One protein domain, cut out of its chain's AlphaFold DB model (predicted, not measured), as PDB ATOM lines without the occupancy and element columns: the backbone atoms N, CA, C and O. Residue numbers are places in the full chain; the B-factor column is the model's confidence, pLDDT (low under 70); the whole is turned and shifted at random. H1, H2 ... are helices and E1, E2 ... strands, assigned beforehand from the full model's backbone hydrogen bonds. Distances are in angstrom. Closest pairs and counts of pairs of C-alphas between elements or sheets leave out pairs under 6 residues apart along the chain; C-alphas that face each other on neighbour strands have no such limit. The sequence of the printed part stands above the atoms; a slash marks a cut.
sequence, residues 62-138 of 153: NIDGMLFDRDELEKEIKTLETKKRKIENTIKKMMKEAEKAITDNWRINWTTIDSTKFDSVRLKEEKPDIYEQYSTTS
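This is residues 62 to 138 of the 153 residues of an uncharacterized protein of Thermoanaerobacterales bacterium (UniProt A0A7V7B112). What is the shape? It is a wide, open V: the small strand hairpin E1 E2 sits at the corner by the end of the long helix H1, which is one arm, and residues 110 to 119 lead out along the other arm to a small head of two short helices, H2 and H3. What is it made of? The printed part has 77 residues, with three named helices and two named strands in the order H1, E1, E2, H2, H3; the sheet E1 - E2 is antiparallel and the class is mostly helix. How spread out is it? It is extended and flat, with a radius of gyration of the C-alphas of 22.1 A and spans of 55 by 52 by 18 A.

Where are the strands? E1 is residues 100 to 102 and E2 residues 107 to 109. Where are the helices? H1 is residues 62 to 95, 49.9 A long, from C-alpha 62 at (-31.449, -46.622, 3.171) to C-alpha 95 at (-23.298, 2.004, -4.688). H2 is residues 120 to 126 and H3 residues 128 to 133, ending at C-alpha 133 (12.471, -25.947, 4.378).

How do E1 and E2 pair? They form an antiparallel hairpin at 168 degrees, with N 101 and O 108 2.9 A apart, within hydrogen-bond range. What is by them? H1 and E2 are near each other, with 5 pairs of C-alphas within 10 A; the closest C-alphas of H1 and E1, Met 95 and Ala 101, are 6.9 A apart. What of the helices? H2 and H3 touch, their closest C-alphas being Lys 124 and Tyr 131 at 5.4 A, at a steep tilt of 51 degrees, opposite ways. H1 is apart from both. Every O i to N i+4 pair is within hydrogen-bond range in H2 and H3, and 29 of 30 in H1.

How far does it reach? The two C-alphas farthest apart, Asp 104 and Asp 129, are 57.5 A apart. What stands free? Residues 62 to 90 of H1, 102 to 107 and 113 to 119 do. Is it unbroken and confident? The printed part has no cut, no link is long, and no printed residue is under pLDDT 70.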
ATOM      1  N   ASN A  62     -30.828 -47.794   2.548       82.62
ATOM      2  CA  ASN A  62     -31.449 -46.622   3.171       82.62
ATOM      3  C   ASN A  62     -30.606 -45.348   2.953       82.62
ATOM      4  O   ASN A  62     -31.138 -44.237   2.896       82.62
ATOM      5  N   ILE A  63     -29.290 -45.496   2.756       92.75
ATOM      6  CA  ILE A  63     -28.388 -44.369   2.491       92.75
ATOM      7  C   ILE A  63     -28.687 -43.682   1.156       92.75
ATOM      8  O   ILE A  63     -28.516 -42.466   1.063       92.75
ATOM      9  N   ASP A  64     -29.164 -44.399   0.138       91.94
ATOM     10  CA  ASP A  64     -29.467 -43.780  -1.158       91.94
ATOM     11  C   ASP A  64     -30.565 -42.711  -1.028       91.94
ATOM     12  O   ASP A  64     -30.413 -41.619  -1.575       91.94
ATOM     13  N   GLY A  65     -31.609 -42.966  -0.228       92.25
ATOM     14  CA  GLY A  65     -32.641 -41.973   0.096       92.25
ATOM     15  C   GLY A  65     -32.051 -40.712   0.733       92.25
ATOM     16  O   GLY A  65     -32.262 -39.605   0.239       92.25
ATOM     17  N   MET A  66     -31.203 -40.883   1.753       93.44
ATOM     18  CA  MET A  66     -30.519 -39.765   2.416       93.44
ATOM     19  C   MET A  66     -29.612 -38.970   1.462       93.44
ATOM     20  O   MET A  66     -29.468 -37.752   1.592       93.44
ATOM     21  N   LEU A  67     -28.972 -39.641   0.497       94.81
ATOM     22  CA  LEU A  67     -28.134 -38.988  -0.508       94.81
ATOM     23  C   LEU A  67     -28.962 -38.194  -1.529       94.81
ATOM     24  O   LEU A  67     -28.491 -37.141  -1.971       94.81
ATOM     25  N   PHE A  68     -30.167 -38.655  -1.880       93.62
ATOM     26  CA  PHE A  68     -31.099 -37.893  -2.714       93.62
ATOM     27  C   PHE A  68     -31.595 -36.640  -1.996       93.62
ATOM     28  O   PHE A  68     -31.452 -35.548  -2.548       93.62
ATOM     29  N   ASP A  69     -32.054 -36.767  -0.750       94.50
ATOM     30  CA  ASP A  69     -32.495 -35.626   0.063       94.50
ATOM     31  C   ASP A  69     -31.378 -34.578   0.195       94.50
ATOM     32  O   ASP A  69     -31.585 -33.376   0.010       94.50
ATOM     33  N   ARG A  70     -30.138 -35.031   0.432       95.94
ATOM     34  CA  ARG A  70     -28.955 -34.158   0.466       95.94
ATOM     35  C   ARG A  70     -28.747 -33.408  -0.858       95.94
ATOM     36  O   ARG A  70     -28.359 -32.240  -0.838       95.94
ATOM     37  N   ASP A  71     -28.917 -34.071  -2.000       95.69
ATOM     38  CA  ASP A  71     -28.751 -33.441  -3.318       95.69
ATOM     39  C   ASP A  71     -29.855 -32.412  -3.610       95.69
ATOM     40  O   ASP A  71     -29.578 -31.355  -4.180       95.69
ATOM     41  N   GLU A  72     -31.089 -32.672  -3.177       96.44
ATOM     42  CA  GLU A  72     -32.179 -31.693  -3.253       96.44
ATOM     43  C   GLU A  72     -31.887 -30.455  -2.401       96.44
ATOM     44  O   GLU A  72     -31.922 -29.335  -2.920       96.44
ATOM     45  N   LEU A  73     -31.466 -30.644  -1.146       97.50
ATOM     46  CA  LEU A  73     -31.047 -29.546  -0.268       97.50
ATOM     47  C   LEU A  73     -29.918 -28.711  -0.890       97.50
ATOM     48  O   LEU A  73     -29.944 -27.481  -0.848       97.50
ATOM     49  N   GLU A  74     -28.942 -29.352  -1.532       96.56
ATOM     50  CA  GLU A  74     -27.853 -28.660  -2.226       96.56
ATOM     51  C   GLU A  74     -28.367 -27.786  -3.390       96.56
ATOM     52  O   GLU A  74     -27.860 -26.681  -3.622       96.56
ATOM     53  N   LYS A  75     -29.390 -28.234  -4.130       96.94
ATOM     54  CA  LYS A  75     -30.030 -27.435  -5.195       96.94
ATOM     55  C   LYS A  75     -30.792 -26.241  -4.624       96.94
ATOM     56  O   LYS A  75     -30.730 -25.142  -5.192       96.94
ATOM     57  N   GLU A  76     -31.485 -26.429  -3.508       98.31
ATOM     58  CA  GLU A  76     -32.182 -25.347  -2.813       98.31
ATOM     59  C   GLU A  76     -31.204 -24.289  -2.298       98.31
ATOM     60  O   GLU A  76     -31.389 -23.097  -2.575       98.31
ATOM     61  N   ILE A  77     -30.113 -24.710  -1.648       98.25
ATOM     62  CA  ILE A  77     -29.039 -23.826  -1.177       98.25
ATOM     63  C   ILE A  77     -28.494 -22.993  -2.339       98.25
ATOM     64  O   ILE A  77     -28.500 -21.764  -2.268       98.25
ATOM     65  N   LYS A  78     -28.129 -23.624  -3.462       97.94
ATOM     66  CA  LYS A  78     -27.642 -22.910  -4.660       97.94
ATOM     67  C   LYS A  78     -28.646 -21.892  -5.197       97.94
ATOM     68  O   LYS A  78     -28.269 -20.811  -5.669       97.94
ATOM     69  N   THR A  79     -29.933 -22.220  -5.131       98.31
ATOM     70  CA  THR A  79     -31.011 -21.320  -5.547       98.31
ATOM     71  C   THR A  79     -31.098 -20.105  -4.622       98.31
ATOM     72  O   THR A  79     -31.155 -18.967  -5.099       98.31
ATOM     73  N   LEU A  80     -31.064 -20.319  -3.305       98.50
ATOM     74  CA  LEU A  80     -31.083 -19.256  -2.299       98.50
ATOM     75  C   LEU A  80     -29.835 -18.369  -2.379       98.50
ATOM     76  O   LEU A  80     -29.954 -17.142  -2.388       98.50
ATOM     77  N   GLU A  81     -28.652 -18.959  -2.538       98.44
ATOM     78  CA  GLU A  81     -27.395 -18.233  -2.742       98.44
ATOM     79  C   GLU A  81     -27.433 -17.370  -4.004       98.44
ATOM     80  O   GLU A  81     -26.989 -16.219  -4.002       98.44
ATOM     81  N   THR A  82     -28.016 -17.884  -5.088       98.31
ATOM     82  CA  THR A  82     -28.182 -17.121  -6.330       98.31
ATOM     83  C   THR A  82     -29.135 -15.941  -6.143       98.31
ATOM     84  O   THR A  82     -28.832 -14.835  -6.601       98.31
ATOM     85  N   LYS A  83     -30.248 -16.129  -5.422       98.50
ATOM     86  CA  LYS A  83     -31.174 -15.039  -5.069       98.50
ATOM     87  C   LYS A  83     -30.485 -13.977  -4.204       98.50
ATOM     88  O   LYS A  83     -30.555 -12.795  -4.542       98.50
ATOM     89  N   LYS A  84     -29.765 -14.384  -3.152       98.56
ATOM     90  CA  LYS A  84     -28.979 -13.485  -2.288       98.56
ATOM     91  C   LYS A  84     -27.966 -12.676  -3.103       98.56
ATOM     92  O   LYS A  84     -27.961 -11.451  -3.045       98.56
ATOM     93  N   ARG A  85     -27.175 -13.346  -3.943       98.44
ATOM     94  CA  ARG A  85     -26.167 -12.715  -4.808       98.44
ATOM     95  C   ARG A  85     -26.777 -11.719  -5.797       98.44
ATOM     96  O   ARG A  85     -26.180 -10.679  -6.063       98.44
ATOM     97  N   LYS A  86     -27.976 -11.988  -6.326       98.62
ATOM     98  CA  LYS A  86     -28.705 -11.033  -7.181       98.62
ATOM     99  C   LYS A  86     -29.045  -9.741  -6.427       98.62
ATOM    100  O   LYS A  86     -28.876  -8.655  -6.986       98.62
ATOM    101  N   ILE A  87     -29.491  -9.847  -5.174       98.38
ATOM    102  CA  ILE A  87     -29.771  -8.690  -4.309       98.38
ATOM    103  C   ILE A  87     -28.479  -7.910  -4.044       98.38
ATOM    104  O   ILE A  87     -28.422  -6.712  -4.315       98.38
ATOM    105  N   GLU A  88     -27.412  -8.588  -3.616       98.00
ATOM    106  CA  GLU A  88     -26.110  -7.958  -3.355       98.00
ATOM    107  C   GLU A  88     -25.550  -7.239  -4.589       98.00
ATOM    108  O   GLU A  88     -25.076  -6.110  -4.489       98.00
ATOM    109  N   ASN A  89     -25.643  -7.846  -5.775       98.38
ATOM    110  CA  ASN A  89     -25.197  -7.221  -7.021       98.38
ATOM    111  C   ASN A  89     -26.033  -5.989  -7.388       98.38
ATOM    112  O   ASN A  89     -25.496  -5.021  -7.924       98.38
ATOM    113  N   THR A  90     -27.333  -6.003  -7.084       98.31
ATOM    114  CA  THR A  90     -28.203  -4.836  -7.278       98.31
ATOM    115  C   THR A  90     -27.757  -3.684  -6.377       98.31
ATOM    116  O   THR A  90     -27.593  -2.566  -6.860       98.31
ATOM    117  N   ILE A  91     -27.462  -3.967  -5.104       97.88
ATOM    118  CA  ILE A  91     -26.942  -2.982  -4.146       97.88
ATOM    119  C   ILE A  91     -25.595  -2.421  -4.622       97.88
ATOM    120  O   ILE A  91     -25.438  -1.206  -4.712       97.88
ATOM    121  N   LYS A  92     -24.645  -3.280  -5.015       98.12
ATOM    122  CA  LYS A  92     -23.335  -2.856  -5.545       98.12
ATOM    123  C   LYS A  92     -23.473  -1.964  -6.780       98.12
ATOM    124  O   LYS A  92     -22.806  -0.939  -6.878       98.12
ATOM    125  N   LYS A  93     -24.393  -2.297  -7.694       98.00
ATOM    126  CA  LYS A  93     -24.696  -1.468  -8.873       98.00
ATOM    127  C   LYS A  93     -25.200  -0.071  -8.486       98.00
ATOM    128  O   LYS A  93     -24.899   0.889  -9.192       98.00
ATOM    129  N   MET A  94     -25.958   0.048  -7.394       97.44
ATOM    130  CA  MET A  94     -26.416   1.339  -6.866       97.44
ATOM    131  C   MET A  94     -25.288   2.107  -6.165       97.44
ATOM    132  O   MET A  94     -25.185   3.315  -6.355       97.44
ATOM    133  N   MET A  95     -24.439   1.412  -5.399       97.50
ATOM    134  CA  MET A  95     -23.298   2.004  -4.688       97.50
ATOM    135  C   MET A  95     -22.213   2.524  -5.639       97.50
ATOM    136  O   MET A  95     -21.606   3.554  -5.357       97.50
ATOM    137  N   LYS A  96     -22.007   1.867  -6.790       96.56
ATOM    138  CA  LYS A  96     -20.952   2.209  -7.760       96.56
ATOM    139  C   LYS A  96     -19.577   2.257  -7.072       96.56
ATOM    140  O   LYS A  96     -19.136   1.238  -6.565       96.56
ATOM    141  N   GLU A  97     -18.924   3.415  -7.059       97.12
ATOM    142  CA  GLU A  97     -17.608   3.645  -6.447       97.12
ATOM    143  C   GLU A  97     -17.691   3.917  -4.936       97.12
ATOM    144  O   GLU A  97     -16.670   3.969  -4.257       97.12
ATOM    145  N   ALA A  98     -18.895   4.115  -4.388       97.56
ATOM    146  CA  ALA A  98     -19.060   4.396  -2.972       97.56
ATOM    147  C   ALA A  98     -18.788   3.143  -2.137       97.56
ATOM    148  O   ALA A  98     -19.447   2.116  -2.290       97.56
ATOM    149  N   GLU A  99     -17.884   3.261  -1.170       96.19
ATOM    150  CA  GLU A  99     -17.532   2.142  -0.297       96.19
ATOM    151  C   GLU A  99     -18.507   1.936   0.871       96.19
ATOM    152  O   GLU A  99     -18.443   0.931   1.580       96.19
ATOM    153  N   LYS A 100     -19.403   2.898   1.116       97.25
ATOM    154  CA  LYS A 100     -20.352   2.874   2.236       97.25
ATOM    155  C   LYS A 100     -21.729   3.345   1.787       97.25
ATOM    156  O   LYS A 100     -21.840   4.328   1.062       97.25
ATOM    157  N   ALA A 101     -22.772   2.678   2.269       96.81
ATOM    158  CA  ALA A 101     -24.164   3.090   2.100       96.81
ATOM    159  C   ALA A 101     -24.954   2.880   3.399       96.81
ATOM    160  O   ALA A 101     -24.625   2.015   4.213       96.81
ATOM    161  N   ILE A 102     -25.988   3.693   3.608       96.75
ATOM    162  CA  ILE A 102     -26.850   3.655   4.794       96.75
ATOM    163  C   ILE A 102     -28.309   3.683   4.330       96.75
ATOM    164  O   ILE A 102     -28.650   4.398   3.390       96.75
ATOM    165  N   THR A 103     -29.153   2.898   4.989       95.94
ATOM    166  CA  THR A 103     -30.619   2.959   4.913       95.94
ATOM    167  C   THR A 103     -31.173   3.130   6.326       95.94
ATOM    168  O   THR A 103     -30.408   3.056   7.288       95.94
ATOM    169  N   ASP A 104     -32.490   3.282   6.471       96.62
ATOM    170  CA  ASP A 104     -33.143   3.449   7.779       96.62
ATOM    171  C   ASP A 104     -32.784   2.342   8.784       96.62
ATOM    172  O   ASP A 104     -32.692   2.598   9.981       96.62
ATOM    173  N   ASN A 105     -32.527   1.122   8.295       97.25
ATOM    174  CA  ASN A 105     -32.280  -0.051   9.136       97.25
ATOM    175  C   ASN A 105     -30.890  -0.685   8.955       97.25
ATOM    176  O   ASN A 105     -30.532  -1.581   9.716       97.25
ATOM    177  N   TRP A 106     -30.101  -0.273   7.953       96.94
ATOM    178  CA  TRP A 106     -28.886  -1.006   7.566       96.94
ATOM    179  C   TRP A 106     -27.710  -0.098   7.231       96.94
ATOM    180  O   TRP A 106     -27.866   0.938   6.589       96.94
ATOM    181  N   ARG A 107     -26.503  -0.562   7.572       97.00
ATOM    182  CA  ARG A 107     -25.232  -0.017   7.089       97.00
ATOM    183  C   ARG A 107     -24.538  -1.058   6.222       97.00
ATOM    184  O   ARG A 107     -24.381  -2.202   6.636       97.00
ATOM    185  N   ILE A 108     -24.107  -0.645   5.039       97.94
ATOM    186  CA  ILE A 108     -23.457  -1.495   4.047       97.94
ATOM    187  C   ILE A 108     -22.045  -0.958   3.833       97.94
ATOM    188  O   ILE A 108     -21.878   0.227   3.557       97.94
ATOM    189  N   ASN A 109     -21.047  -1.834   3.947       97.06
ATOM    190  CA  ASN A 109     -19.654  -1.528   3.640       97.06
ATOM    191  C   ASN A 109     -19.192  -2.437   2.495       97.06
ATOM    192  O   ASN A 109     -19.305  -3.659   2.584       97.06
ATOM    193  N   TRP A 110     -18.664  -1.834   1.438       97.81
ATOM    194  CA  TRP A 110     -18.057  -2.497   0.292       97.81
ATOM    195  C   TRP A 110     -16.772  -1.749  -0.071       97.81
ATOM    196  O   TRP A 110     -16.741  -0.949  -0.997       97.81
ATOM    197  N   THR A 111     -15.733  -1.951   0.735       96.75
ATOM    198  CA  THR A 111     -14.453  -1.242   0.620       96.75
ATOM    199  C   THR A 111     -13.458  -2.012  -0.237       96.75
ATOM    200  O   THR A 111     -13.522  -3.241  -0.342       96.75
ATOM    201  N   THR A 112     -12.479  -1.295  -0.771       96.06
ATOM    202  CA  THR A 112     -11.294  -1.886  -1.393       96.06
ATOM    203  C   THR A 112     -10.420  -2.538  -0.318       96.06
ATOM    204  O   THR A 112     -10.184  -1.953   0.738       96.06
ATOM    205  N   ILE A 113      -9.974  -3.773  -0.555       94.69
ATOM    206  CA  ILE A 113      -9.062  -4.499   0.337       94.69
ATOM    207  C   ILE A 113      -7.886  -4.992  -0.498       94.69
ATOM    208  O   ILE A 113      -8.051  -5.881  -1.334       94.69
ATOM    209  N   ASP A 114      -6.705  -4.442  -0.233       94.38
ATOM    210  CA  ASP A 114      -5.460  -4.908  -0.831       94.38
ATOM    211  C   ASP A 114      -4.945  -6.135  -0.075       94.38
ATOM    212  O   ASP A 114      -4.813  -6.137   1.150       94.38
ATOM    213  N   SER A 115      -4.654  -7.208  -0.808       92.94
ATOM    214  CA  SER A 115      -4.080  -8.429  -0.249       92.94
ATOM    215  C   SER A 115      -2.913  -8.885  -1.106       92.94
ATOM    216  O   SER A 115      -3.070  -9.201  -2.285       92.94
ATOM    217  N   THR A 116      -1.731  -8.942  -0.501       93.62
ATOM    218  CA  THR A 116      -0.550  -9.543  -1.116       93.62
ATOM    219  C   THR A 116      -0.544 -11.035  -0.814       93.62
ATOM    220  O   THR A 116      -0.569 -11.443   0.346       93.62
ATOM    221  N   LYS A 117      -0.507 -11.861  -1.863       92.69
ATOM    222  CA  LYS A 117      -0.370 -13.314  -1.734       92.69
ATOM    223  C   LYS A 117       1.072 -13.715  -1.992       92.69
ATOM    224  O   LYS A 117       1.704 -13.217  -2.916       92.69
ATOM    225  N   PHE A 118       1.564 -14.632  -1.172       91.25
ATOM    226  CA  PHE A 118       2.858 -15.254  -1.386       91.25
ATOM    227  C   PHE A 118       2.788 -16.202  -2.592       91.25
ATOM    228  O   PHE A 118       1.933 -17.088  -2.628       91.25
ATOM    229  N   ASP A 119       3.674 -16.016  -3.571       92.06
ATOM    230  CA  ASP A 119       3.739 -16.873  -4.756       92.06
ATOM    231  C   ASP A 119       4.562 -18.130  -4.461       92.06
ATOM    232  O   ASP A 119       5.757 -18.236  -4.748       92.06
ATOM    233  N   SER A 120       3.897 -19.096  -3.833       91.25
ATOM    234  CA  SER A 120       4.507 -20.373  -3.477       91.25
ATOM    235  C   SER A 120       4.923 -21.198  -4.693       91.25
ATOM    236  O   SER A 120       5.816 -22.030  -4.570       91.25
ATOM    237  N   VAL A 121       4.275 -21.001  -5.849       92.12
ATOM    238  CA  VAL A 121       4.594 -21.734  -7.083       92.12
ATOM    239  C   VAL A 121       5.916 -21.225  -7.631       92.12
ATOM    240  O   VAL A 121       6.846 -22.009  -7.803       92.12
ATOM    241  N   ARG A 122       6.039 -19.904  -7.781       93.38
ATOM    242  CA  ARG A 122       7.279 -19.271  -8.221       93.38
ATOM    243  C   ARG A 122       8.437 -19.538  -7.261       93.38
ATOM    244  O   ARG A 122       9.541 -19.809  -7.720       93.38
ATOM    245  N   LEU A 123       8.204 -19.536  -5.940       94.06
ATOM    246  CA  LEU A 123       9.251 -19.922  -4.982       94.06
ATOM    247  C   LEU A 123       9.704 -21.371  -5.204       94.06
ATOM    248  O   LEU A 123      10.900 -21.639  -5.172       94.06
ATOM    249  N   LYS A 124       8.773 -22.303  -5.429       92.75
ATOM    250  CA  LYS A 124       9.106 -23.710  -5.672       92.75
ATOM    251  C   LYS A 124       9.934 -23.899  -6.947       92.75
ATOM    252  O   LYS A 124      10.815 -24.751  -6.964       92.75
ATOM    253  N   GLU A 125       9.658 -23.112  -7.986       94.12
ATOM    254  CA  GLU A 125      10.399 -23.135  -9.253       94.12
ATOM    255  C   GLU A 125      11.784 -22.477  -9.138       94.12
ATOM    256  O   GLU A 125      12.771 -23.046  -9.593       94.12
ATOM    257  N   GLU A 126      11.878 -21.295  -8.517       95.81
ATOM    258  CA  GLU A 126      13.128 -20.522  -8.439       95.81
ATOM    259  C   GLU A 126      14.057 -20.976  -7.299       95.81
ATOM    260  O   GLU A 126      15.279 -20.878  -7.422       95.81
ATOM    261  N   LYS A 127      13.498 -21.417  -6.163       94.31
ATOM    262  CA  LYS A 127      14.226 -21.765  -4.928       94.31
ATOM    263  C   LYS A 127      13.598 -22.978  -4.214       94.31
ATOM    264  O   LYS A 127      13.055 -22.827  -3.112       94.31
ATOM    265  N   PRO A 128      13.695 -24.185  -4.799       92.06
ATOM    266  CA  PRO A 128      13.089 -25.398  -4.247       92.06
ATOM    267  C   PRO A 128      13.593 -25.744  -2.839       92.06
ATOM    268  O   PRO A 128      12.779 -26.101  -1.992       92.06
ATOM    269  N   ASP A 129      14.883 -25.542  -2.551       94.06
ATOM    270  CA  ASP A 129      15.465 -25.832  -1.230       94.06
ATOM    271  C   ASP A 129      14.806 -25.004  -0.117       94.06
ATOM    272  O   ASP A 129      14.510 -25.504   0.967       94.06
ATOM    273  N   ILE A 130      14.533 -23.725  -0.397       93.19
ATOM    274  CA  ILE A 130      13.829 -22.844   0.540       93.19
ATOM    275  C   ILE A 130      12.372 -23.286   0.649       93.19
ATOM    276  O   ILE A 130      11.844 -23.395   1.750       93.19
ATOM    277  N   TYR A 131      11.711 -23.570  -0.473       93.38
ATOM    278  CA  TYR A 131      10.328 -24.040  -0.450       93.38
ATOM    279  C   TYR A 131      10.160 -25.284   0.433       93.38
ATOM    280  O   TYR A 131       9.228 -25.339   1.234       93.38
ATOM    281  N   GLU A 132      11.070 -26.251   0.333       92.88
ATOM    282  CA  GLU A 132      11.023 -27.476   1.128       92.88
ATOM    283  C   GLU A 132      11.257 -27.208   2.622       92.88
ATOM    284  O   GLU A 132      10.495 -27.709   3.446       92.88
ATOM    285  N   GLN A 133      12.209 -26.334   2.979       94.06
ATOM    286  CA  GLN A 133      12.471 -25.947   4.378       94.06
ATOM    287  C   GLN A 133      11.262 -25.323   5.089       94.06
ATOM    288  O   GLN A 133      11.129 -25.457   6.305       94.06
ATOM    289  N   TYR A 134      10.384 -24.643   4.349       90.75
ATOM    290  CA  TYR A 134       9.194 -23.979   4.894       90.75
ATOM    291  C   TYR A 134       7.883 -24.703   4.558       90.75
ATOM    292  O   TYR A 134       6.800 -24.188   4.842       90.75
ATOM    293  N   SER A 135       7.953 -25.900   3.971       91.31
ATOM    294  CA  SER A 135       6.776 -26.709   3.664       91.31
ATOM    295  C   SER A 135       6.448 -27.652   4.816       91.31
ATOM    296  O   SER A 135       7.303 -28.358   5.338       91.31
ATOM    297  N   THR A 136       5.175 -27.708   5.204       92.12
ATOM    298  CA  THR A 136       4.667 -28.706   6.154       92.12
ATOM    299  C   THR A 136       3.575 -29.519   5.480       92.12
ATOM    300  O   THR A 136       2.642 -28.964   4.903       92.12
ATOM    301  N   THR A 137       3.685 -30.844   5.559       91.06
ATOM    302  CA  THR A 137       2.658 -31.749   5.040       91.06
ATOM    303  C   THR A 137       1.673 -32.083   6.153       91.06
ATOM    304  O   THR A 137       2.064 -32.602   7.194       91.06
ATOM    305  N   SER A 138       0.386 -31.820   5.924       91.81
ATOM    306  CA  SER A 138      -0.711 -32.246   6.799       91.81
ATOM    307  C   SER A 138      -1.655 -33.172   6.041       91.81
ATOM    308  O   SER A 138      -2.036 -32.870   4.908       91.81
TER     309      SER A 138